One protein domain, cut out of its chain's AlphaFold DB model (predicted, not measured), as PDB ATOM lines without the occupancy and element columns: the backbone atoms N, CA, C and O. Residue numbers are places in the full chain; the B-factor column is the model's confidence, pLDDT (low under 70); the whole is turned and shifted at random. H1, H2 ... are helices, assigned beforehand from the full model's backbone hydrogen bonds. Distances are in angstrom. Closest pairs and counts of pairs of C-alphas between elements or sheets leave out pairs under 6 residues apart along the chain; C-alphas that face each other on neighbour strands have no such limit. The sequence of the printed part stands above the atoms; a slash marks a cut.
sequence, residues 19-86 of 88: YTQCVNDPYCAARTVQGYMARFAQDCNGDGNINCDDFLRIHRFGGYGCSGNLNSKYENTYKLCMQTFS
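AT A GLANCE: This is residues 19 to 86 of the 88 residues of the protein "Lysozyme" of Melipona quadrifasciata (UniProt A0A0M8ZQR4). The model is a loose row of helices that turns a corner: the longest helix, H2, reaches out to one side with short H1 at its start, H3 crosses near its end, and H4 lies beyond H3 without touching any helix. A long loop, residues 41 to 51, joins H2 to H3. The printed part has 68 residues with four named helices, H1 to H4 in chain order, and no named strand; the class is all helix. The whole is compact, with a radius of gyration of the C-alphas of 12.6 A and spans of 34 by 28 by 20 A.

HOW THE PARTS SIT: Begin with H2, residues 26 to 40. Look at Met 37: H3, residues 52 to 61, touches H2 there, the closest C-alphas being those of Met 37 and Phe 55, 6.4 A apart. Their lines are about perpendicular, at 89 degrees. At residues 28 to 29 alone, H2 only just touches H1, residues 19 to 23, with 3 pairs of C-alphas within 8 A, and only at the corner by their link; the closest C-alphas, of Val 23 and Ala 29, are 5.0 A apart. H4, residues 72 to 85, and H3 are near each other, their closest C-alphas 8.2 A apart. H2 and H4 are apart. In H1, H2, H3 and H4 every O i to N i+4 pair is within hydrogen-bond range.

IN THESE COORDINATES: Find C-alpha 26 at (135.074, 185.503, 170.816); from there H2 runs 20.9 A to C-alpha 40 at (147.336, 196.937, 158.296). H1 measures 6.2 A and H3 14.2 A from first to last C-alpha. H4 runs 19.8 A, ending at C-alpha 85, (146.629, 173.831, 167.008).

THE WHOLE: Look to Gln 21 and Gly 48 for the two C-alphas farthest apart, 36.4 A. The printed part has no cut. The link from H2 to H3 is long, and no printed residue is under 70 in pLDDT.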
ATOM      1  N   TYR A  19     132.557 198.224 173.706       90.56
ATOM      2  CA  TYR A  19     133.919 197.707 173.727       90.56
ATOM      3  C   TYR A  19     134.077 196.509 174.673       90.56
ATOM      4  O   TYR A  19     134.465 195.434 174.228       90.56
ATOM      5  N   THR A  20     133.741 196.661 175.959       93.56
ATOM      6  CA  THR A  20     133.905 195.590 176.953       93.56
ATOM      7  C   THR A  20     133.049 194.365 176.622       93.56
ATOM      8  O   THR A  20     133.473 193.243 176.877       93.56
ATOM      9  N   GLN A  21     131.867 194.553 176.030       93.31
ATOM     10  CA  GLN A  21     131.054 193.433 175.543       93.31
ATOM     11  C   GLN A  21     131.755 192.703 174.393       93.31
ATOM     12  O   GLN A  21     131.873 191.484 174.420       93.31
ATOM     13  N   CYS A  22     132.279 193.450 173.419       95.00
ATOM     14  CA  CYS A  22     132.913 192.872 172.241       95.00
ATOM     15  C   CYS A  22     134.206 192.115 172.561       95.00
ATOM     16  O   CYS A  22     134.403 191.015 172.062       95.00
ATOM     17  N   VAL A  23     135.080 192.663 173.412       95.62
ATOM     18  CA  VAL A  23     136.364 192.010 173.741       95.62
ATOM     19  C   VAL A  23     136.201 190.722 174.552       95.62
ATOM     20  O   VAL A  23     137.129 189.923 174.595       95.62
ATOM     21  N   ASN A  24     135.037 190.515 175.180       94.88
ATOM     22  CA  ASN A  24     134.704 189.288 175.907       94.88
ATOM     23  C   ASN A  24     133.834 188.312 175.087       94.88
ATOM     24  O   ASN A  24     133.534 187.224 175.572       94.88
ATOM     25  N   ASP A  25     133.441 188.670 173.860       96.88
ATOM     26  CA  ASP A  25     132.765 187.778 172.917       96.88
ATOM     27  C   ASP A  25     133.773 187.309 171.850       96.88
ATOM     28  O   ASP A  25     134.331 188.141 171.127       96.88
ATOM     29  N   PRO A  26     134.024 185.996 171.704       96.75
ATOM     30  CA  PRO A  26     135.074 185.503 170.816       96.75
ATOM     31  C   PRO A  26     134.824 185.847 169.341       96.75
ATOM     32  O   PRO A  26     135.775 186.118 168.610       96.75
ATOM     33  N   TYR A  27     133.567 185.906 168.892       97.88
ATOM     34  CA  TYR A  27     133.233 186.233 167.504       97.88
ATOM     35  C   TYR A  27     133.331 187.735 167.225       97.88
ATOM     36  O   TYR A  27     133.704 188.148 166.124       97.88
ATOM     37  N   CYS A  28     132.987 188.583 168.192       97.81
ATOM     38  CA  CYS A  28     133.140 190.028 168.080       97.81
ATOM     39  C   CYS A  28     134.617 190.431 168.118       97.81
ATOM     40  O   CYS A  28     135.078 191.176 167.245       97.81
ATOM     41  N   ALA A  29     135.376 189.879 169.067       98.25
ATOM     42  CA  ALA A  29     136.813 190.090 169.171       98.25
ATOM     43  C   ALA A  29     137.537 189.628 167.896       98.25
ATOM     44  O   ALA A  29     138.279 190.411 167.302       98.25
ATOM     45  N   ALA A  30     137.259 188.409 167.414       97.81
ATOM     46  CA  ALA A  30     137.884 187.879 166.202       97.81
ATOM     47  C   ALA A  30     137.594 188.745 164.967       97.81
ATOM     48  O   ALA A  30     138.523 189.099 164.244       97.81
ATOM     49  N   ARG A  31     136.336 189.161 164.750       98.44
ATOM     50  CA  ARG A  31     135.982 190.053 163.629       98.44
ATOM     51  C   ARG A  31     136.685 191.406 163.714       98.44
ATOM     52  O   ARG A  31     137.116 191.939 162.694       98.44
ATOM     53  N   THR A  32     136.833 191.948 164.921       98.19
ATOM     54  CA  THR A  32     137.560 193.205 165.143       98.19
ATOM     55  C   THR A  32     139.037 193.056 164.778       98.19
ATOM     56  O   THR A  32     139.580 193.895 164.060       98.19
ATOM     57  N   VAL A  33     139.677 191.964 165.211       98.25
ATOM     58  CA  VAL A  33     141.070 191.652 164.860       98.25
ATOM     59  C   VAL A  33     141.218 191.462 163.351       98.25
ATOM     60  O   VAL A  33     142.089 192.090 162.760       98.25
ATOM     61  N   GLN A  34     140.346 190.684 162.707       98.31
ATOM     62  CA  GLN A  34     140.366 190.469 161.254       98.31
ATOM     63  C   GLN A  34     140.268 191.783 160.472       98.31
ATOM     64  O   GLN A  34     141.048 192.002 159.548       98.31
ATOM     65  N   GLY A  35     139.362 192.687 160.861       98.50
ATOM     66  CA  GLY A  35     139.251 194.007 160.237       98.50
ATOM     67  C   GLY A  35     140.505 194.864 160.430       98.50
ATOM     68  O   GLY A  35     140.932 195.557 159.505       98.50
ATOM     69  N   TYR A  36     141.135 194.793 161.608       98.50
ATOM     70  CA  TYR A  36     142.401 195.480 161.864       98.50
ATOM     71  C   TYR A  36     143.536 194.919 160.996       98.50
ATOM     72  O   TYR A  36     144.261 195.694 160.375       98.50
ATOM     73  N   MET A  37     143.649 193.591 160.886       98.44
ATOM     74  CA  MET A  37     144.658 192.951 160.036       98.44
ATOM     75  C   MET A  37     144.416 193.242 158.557       98.44
ATOM     76  O   MET A  37     145.359 193.582 157.862       98.44
ATOM     77  N   ALA A  38     143.171 193.234 158.076       98.12
ATOM     78  CA  ALA A  38     142.860 193.602 156.692       98.12
ATOM     79  C   ALA A  38     143.298 195.037 156.343       98.12
ATOM     80  O   ALA A  38     143.678 195.311 155.208       98.12
ATOM     81  N   ARG A  39     143.262 195.956 157.316       98.19
ATOM     82  CA  ARG A  39     143.698 197.346 157.129       98.19
ATOM     83  C   ARG A  39     145.218 197.518 157.165       98.19
ATOM     84  O   ARG A  39     145.724 198.420 156.504       98.19
ATOM     85  N   PHE A  40     145.918 196.727 157.972       98.44
ATOM     86  CA  PHE A  40     147.336 196.937 158.296       98.44
ATOM     87  C   PHE A  40     148.250 195.771 157.908       98.44
ATOM     88  O   PHE A  40     149.408 195.750 158.319       98.44
ATOM     89  N   ALA A  41     147.742 194.801 157.147       98.25
ATOM     90  CA  ALA A  41     148.502 193.662 156.656       98.25
ATOM     91  C   ALA A  41     149.753 194.132 155.904       98.25
ATOM     92  O   ALA A  41     149.662 194.859 154.916       98.25
ATOM     93  N   GLN A  42     150.912 193.704 156.391       98.19
ATOM     94  CA  GLN A  42     152.221 193.959 155.805       98.19
ATOM     95  C   GLN A  42     153.201 192.905 156.326       98.19
ATOM     96  O   GLN A  42     152.962 192.331 157.388       98.19
ATOM     97  N   ASP A  43     154.279 192.674 155.585       98.25
ATOM     98  CA  ASP A  43     155.381 191.816 156.019       98.25
ATOM     99  C   ASP A  43     156.170 192.544 157.118       98.25
ATOM    100  O   ASP A  43     156.839 193.554 156.887       98.25
ATOM    101  N   CYS A  44     156.010 192.072 158.347       98.12
ATOM    102  CA  CYS A  44     156.566 192.680 159.543       98.12
ATOM    103  C   CYS A  44     157.878 192.028 159.964       98.12
ATOM    104  O   CYS A  44     158.661 192.656 160.682       98.12
ATOM    105  N   ASN A  45     158.097 190.768 159.591       96.88
ATOM    106  CA  ASN A  45     159.278 190.001 159.974       96.88
ATOM    107  C   ASN A  45     160.346 189.933 158.858       96.88
ATOM    108  O   ASN A  45     161.475 189.535 159.144       96.88
ATOM    109  N   GLY A  46     160.024 190.384 157.644       97.31
ATOM    110  CA  GLY A  46     160.905 190.432 156.482       97.31
ATOM    111  C   GLY A  46     161.086 189.087 155.776       97.31
ATOM    112  O   GLY A  46     162.107 188.907 155.108       97.31
ATOM    113  N   ASP A  47     160.169 188.131 155.956       97.19
ATOM    114  CA  ASP A  47     160.275 186.784 155.374       97.19
ATOM    115  C   ASP A  47     159.651 186.651 153.971       97.19
ATOM    116  O   ASP A  47     159.779 185.604 153.327       97.19
ATOM    117  N   GLY A  48     159.028 187.721 153.465       98.00
ATOM    118  CA  GLY A  48     158.392 187.776 152.152       98.00
ATOM    119  C   GLY A  48     156.960 187.236 152.111       98.00
ATOM    120  O   GLY A  48     156.336 187.280 151.049       98.00
ATOM    121  N   ASN A  49     156.417 186.754 153.229       97.81
ATOM    122  CA  ASN A  49     155.034 186.306 153.356       97.81
ATOM    123  C   ASN A  49     154.286 187.188 154.357       97.81
ATOM    124  O   ASN A  49     154.868 187.732 155.280       97.81
ATOM    125  N   ILE A  50     152.971 187.303 154.177       97.88
ATOM    126  CA  ILE A  50     152.092 187.937 155.164       97.88
ATOM    127  C   ILE A  50     151.253 186.835 155.795       97.88
ATOM    128  O   ILE A  50     150.351 186.291 155.153       97.88
ATOM    129  N   ASN A  51     151.571 186.472 157.035       96.31
ATOM    130  CA  ASN A  51     150.969 185.336 157.723       96.31
ATOM    131  C   ASN A  51     150.703 185.620 159.221       96.31
ATOM    132  O   ASN A  51     150.667 186.765 159.678       96.31
ATOM    133  N   CYS A  52     150.436 184.566 159.997       96.06
ATOM    134  CA  CYS A  52     150.140 184.680 161.426       96.06
ATOM    135  C   CYS A  52     151.272 185.336 162.238       96.06
ATOM    136  O   CYS A  52     150.983 186.009 163.231       96.06
ATOM    137  N   ASP A  53     152.530 185.190 161.817       96.50
ATOM    138  CA  ASP A  53     153.688 185.792 162.480       96.50
ATOM    139  C   ASP A  53     153.664 187.323 162.347       96.50
ATOM    140  O   ASP A  53     153.957 188.040 163.311       96.50
ATOM    141  N   ASP A  54     153.221 187.840 161.200       98.19
ATOM    142  CA  ASP A  54     153.032 189.275 160.975       98.19
ATOM    143  C   ASP A  54     151.829 189.810 161.733       98.19
ATOM    144  O   ASP A  54     151.909 190.840 162.407       98.19
ATOM    145  N   PHE A  55     150.709 189.087 161.691       97.81
ATOM    146  CA  PHE A  55     149.494 189.498 162.392       97.81
ATOM    147  C   PHE A  55     149.685 189.530 163.910       97.81
ATOM    148  O   PHE A  55     149.160 190.431 164.572       97.81
ATOM    149  N   LEU A  56     150.499 188.631 164.473       97.44
ATOM    150  CA  LEU A  56     150.915 188.697 165.873       97.44
ATOM    151  C   LEU A  56     151.664 190.004 166.181       97.44
ATOM    152  O   LEU A  56     151.388 190.668 167.186       97.44
ATOM    153  N   ARG A  57     152.604 190.394 165.314       98.00
ATOM    154  CA  ARG A  57     153.408 191.618 165.464       98.00
ATOM    155  C   ARG A  57     152.561 192.875 165.305       98.00
ATOM    156  O   ARG A  57     152.682 193.788 166.120       98.00
ATOM    157  N   ILE A  58     151.659 192.900 164.329       98.38
ATOM    158  CA  ILE A  58     150.692 193.988 164.124       98.38
ATOM    159  C   ILE A  58     149.771 194.118 165.337       98.38
ATOM    160  O   ILE A  58     149.534 195.229 165.805       98.38
ATOM    161  N   HIS A  59     149.294 193.006 165.901       97.31
ATOM    162  CA  HIS A  59     148.469 193.046 167.106       97.31
ATOM    163  C   HIS A  59     149.236 193.611 168.312       97.31
ATOM    164  O   HIS A  59     148.674 194.353 169.116       97.31
ATOM    165  N   ARG A  60     150.530 193.288 168.436       97.19
ATOM    166  CA  ARG A  60     151.355 193.706 169.575       97.19
ATOM    167  C   ARG A  60     151.847 195.151 169.493       97.19
ATOM    168  O   ARG A  60     151.902 195.813 170.533       97.19
ATOM    169  N   PHE A  61     152.251 195.594 168.304       97.00
ATOM    170  CA  PHE A  61     152.946 196.866 168.073       97.00
ATOM    171  C   PHE A  61     152.127 197.890 167.279       97.00
ATOM    172  O   PHE A  61     152.533 199.046 167.161       97.00
ATOM    173  N   GLY A  62     150.969 197.492 166.758       97.19
ATOM    174  CA  GLY A  62     150.144 198.315 165.884       97.19
ATOM    175  C   GLY A  62     150.627 198.323 164.433       97.19
ATOM    176  O   GLY A  62     151.733 197.895 164.099       97.19
ATOM    177  N   GLY A  63     149.773 198.849 163.556       96.00
ATOM    178  CA  GLY A  63     149.951 198.787 162.103       96.00
ATOM    179  C   GLY A  63     151.114 199.581 161.499       96.00
ATOM    180  O   GLY A  63     151.370 199.429 160.316       96.00
ATOM    181  N   TYR A  64     151.829 200.409 162.262       95.50
ATOM    182  CA  TYR A  64     152.987 201.170 161.755       95.50
ATOM    183  C   TYR A  64     154.306 200.816 162.459       95.50
ATOM    184  O   TYR A  64     155.346 201.366 162.117       95.50
ATOM    185  N   GLY A  65     154.275 199.928 163.461       94.88
ATOM    186  CA  GLY A  65     155.421 199.636 164.335       94.88
ATOM    187  C   GLY A  65     155.817 198.162 164.395       94.88
ATOM    188  O   GLY A  65     156.542 197.761 165.303       94.88
ATOM    189  N   CYS A  66     155.319 197.327 163.481       96.75
ATOM    190  CA  CYS A  66     155.364 195.873 163.642       96.75
ATOM    191  C   CYS A  66     156.737 195.213 163.407       96.75
ATOM    192  O   CYS A  66     156.911 194.049 163.765       96.75
ATOM    193  N   SER A  67     157.732 195.946 162.900       96.31
ATOM    194  CA  SER A  67     159.092 195.427 162.671       96.31
ATOM    195  C   SER A  67     159.934 195.272 163.947       96.31
ATOM    196  O   SER A  67     161.073 194.818 163.889       96.31
ATOM    197  N   GLY A  68     159.406 195.653 165.115       92.00
ATOM    198  CA  GLY A  68     160.098 195.502 166.397       92.00
ATOM    199  C   GLY A  68     160.256 194.040 166.831       92.00
ATOM    200  O   GLY A  68     159.427 193.188 166.523       92.00
ATOM    201  N   ASN A  69     161.302 193.726 167.597       93.12
ATOM    202  CA  ASN A  69     161.495 192.377 168.140       93.12
ATOM    203  C   ASN A  69     160.467 192.057 169.231       93.12
ATOM    204  O   ASN A  69     160.262 192.841 170.160       93.12
ATOM    205  N   LEU A  70     159.849 190.877 169.147       95.50
ATOM    206  CA  LEU A  70     158.954 190.392 170.191       95.50
ATOM    207  C   LEU A  70     159.751 190.004 171.441       95.50
ATOM    208  O   LEU A  70     160.882 189.528 171.379       95.50
ATOM    209  N   ASN A  71     159.132 190.186 172.605       96.00
ATOM    210  CA  ASN A  71     159.654 189.587 173.824       96.00
ATOM    211  C   ASN A  71     159.566 188.055 173.716       96.00
ATOM    212  O   ASN A  71     158.513 187.523 173.354       96.00
ATOM    213  N   SER A  72     160.633 187.354 174.105       96.88
ATOM    214  CA  SER A  72     160.741 185.897 173.966       96.88
ATOM    215  C   SER A  72     159.608 185.127 174.643       96.88
ATOM    216  O   SER A  72     159.127 184.145 174.090       96.88
ATOM    217  N   LYS A  73     159.115 185.577 175.805       97.50
ATOM    218  CA  LYS A  73     157.980 184.934 176.482       97.50
ATOM    219  C   LYS A  73     156.720 184.993 175.619       97.50
ATOM    220  O   LYS A  73     156.035 183.988 175.480       97.50
ATOM    221  N   TYR A  74     156.432 186.156 175.041       96.19
ATOM    222  CA  TYR A  74     155.248 186.366 174.208       96.19
ATOM    223  C   TYR A  74     155.316 185.540 172.919       96.19
ATOM    224  O   TYR A  74     154.371 184.829 172.585       96.19
ATOM    225  N   GLU A  75     156.466 185.575 172.246       96.25
ATOM    226  CA  GLU A  75     156.696 184.816 171.017       96.25
ATOM    227  C   GLU A  75     156.632 183.302 171.257       96.25
ATOM    228  O   GLU A  75     155.978 182.585 170.504       96.25
ATOM    229  N   ASN A  76     157.231 182.808 172.343       97.25
ATOM    230  CA  ASN A  76     157.204 181.384 172.680       97.25
ATOM    231  C   ASN A  76     155.791 180.891 173.014       97.25
ATOM    232  O   ASN A  76     155.423 179.790 172.607       97.25
ATOM    233  N   THR A  77     154.979 181.691 173.716       97.00
ATOM    234  CA  THR A  77     153.574 181.342 173.986       97.00
ATOM    235  C   THR A  77     152.777 181.205 172.690       97.00
ATOM    236  O   THR A  77     152.038 180.234 172.526       97.00
ATOM    237  N   TYR A  78     152.953 182.133 171.751       95.81
ATOM    238  CA  TYR A  78     152.318 182.043 170.440       95.81
ATOM    239  C   TYR A  78     152.802 180.818 169.648       95.81
ATOM    240  O   TYR A  78     151.975 180.048 169.162       95.81
ATOM    241  N   LYS A  79     154.118 180.578 169.576       95.75
ATOM    242  CA  LYS A  79     154.684 179.425 168.855       95.75
ATOM    243  C   LYS A  79     154.161 178.100 169.402       95.75
ATOM    244  O   LYS A  79     153.798 177.227 168.621       95.75
ATOM    245  N   LEU A  80     154.060 177.967 170.726       96.06
ATOM    246  CA  LEU A  80     153.476 176.787 171.362       96.06
ATOM    247  C   LEU A  80     152.006 176.593 170.961       96.06
ATOM    248  O   LEU A  80     151.595 175.475 170.656       96.06
ATOM    249  N   CYS A  81     151.219 177.672 170.936       95.31
ATOM    250  CA  CYS A  81     149.824 177.635 170.495       95.31
ATOM    251  C   CYS A  81     149.714 177.162 169.039       95.31
ATOM    252  O   CYS A  81     149.011 176.192 168.758       95.31
ATOM    253  N   MET A  82     150.481 177.772 168.130       94.06
ATOM    254  CA  MET A  82     150.492 177.392 166.715       94.06
ATOM    255  C   MET A  82     150.923 175.940 166.516       94.06
ATOM    256  O   MET A  82     150.291 175.213 165.759       94.06
ATOM    257  N   GLN A  83     151.947 175.471 167.232       94.44
ATOM    258  CA  GLN A  83     152.372 174.070 167.169       94.44
ATOM    259  C   GLN A  83     151.271 173.114 167.636       94.44
ATOM    260  O   GLN A  83     151.055 172.075 167.015       94.44
ATOM    261  N   THR A  84     150.552 173.487 168.695       95.81
ATOM    262  CA  THR A  84     149.498 172.659 169.295       95.81
ATOM    263  C   THR A  84     148.245 172.591 168.414       95.81
ATOM    264  O   THR A  84     147.597 171.548 168.360       95.81
ATOM    265  N   PHE A  85     147.914 173.675 167.703       91.19
ATOM    266  CA  PHE A  85     146.629 173.831 167.008       91.19
ATOM    267  C   PHE A  85     146.726 174.060 165.491       91.19
ATOM    268  O   PHE A  85     145.710 174.315 164.859       91.19
ATOM    269  N   SER A  86     147.904 173.903 164.877       77.75
ATOM    270  CA  SER A  86     148.165 174.120 163.433       77.75
ATOM    271  C   SER A  86     147.283 173.342 162.438       77.75
ATOM    272  O   SER A  86     147.399 173.561 161.234       77.75
TER     273      SER A  86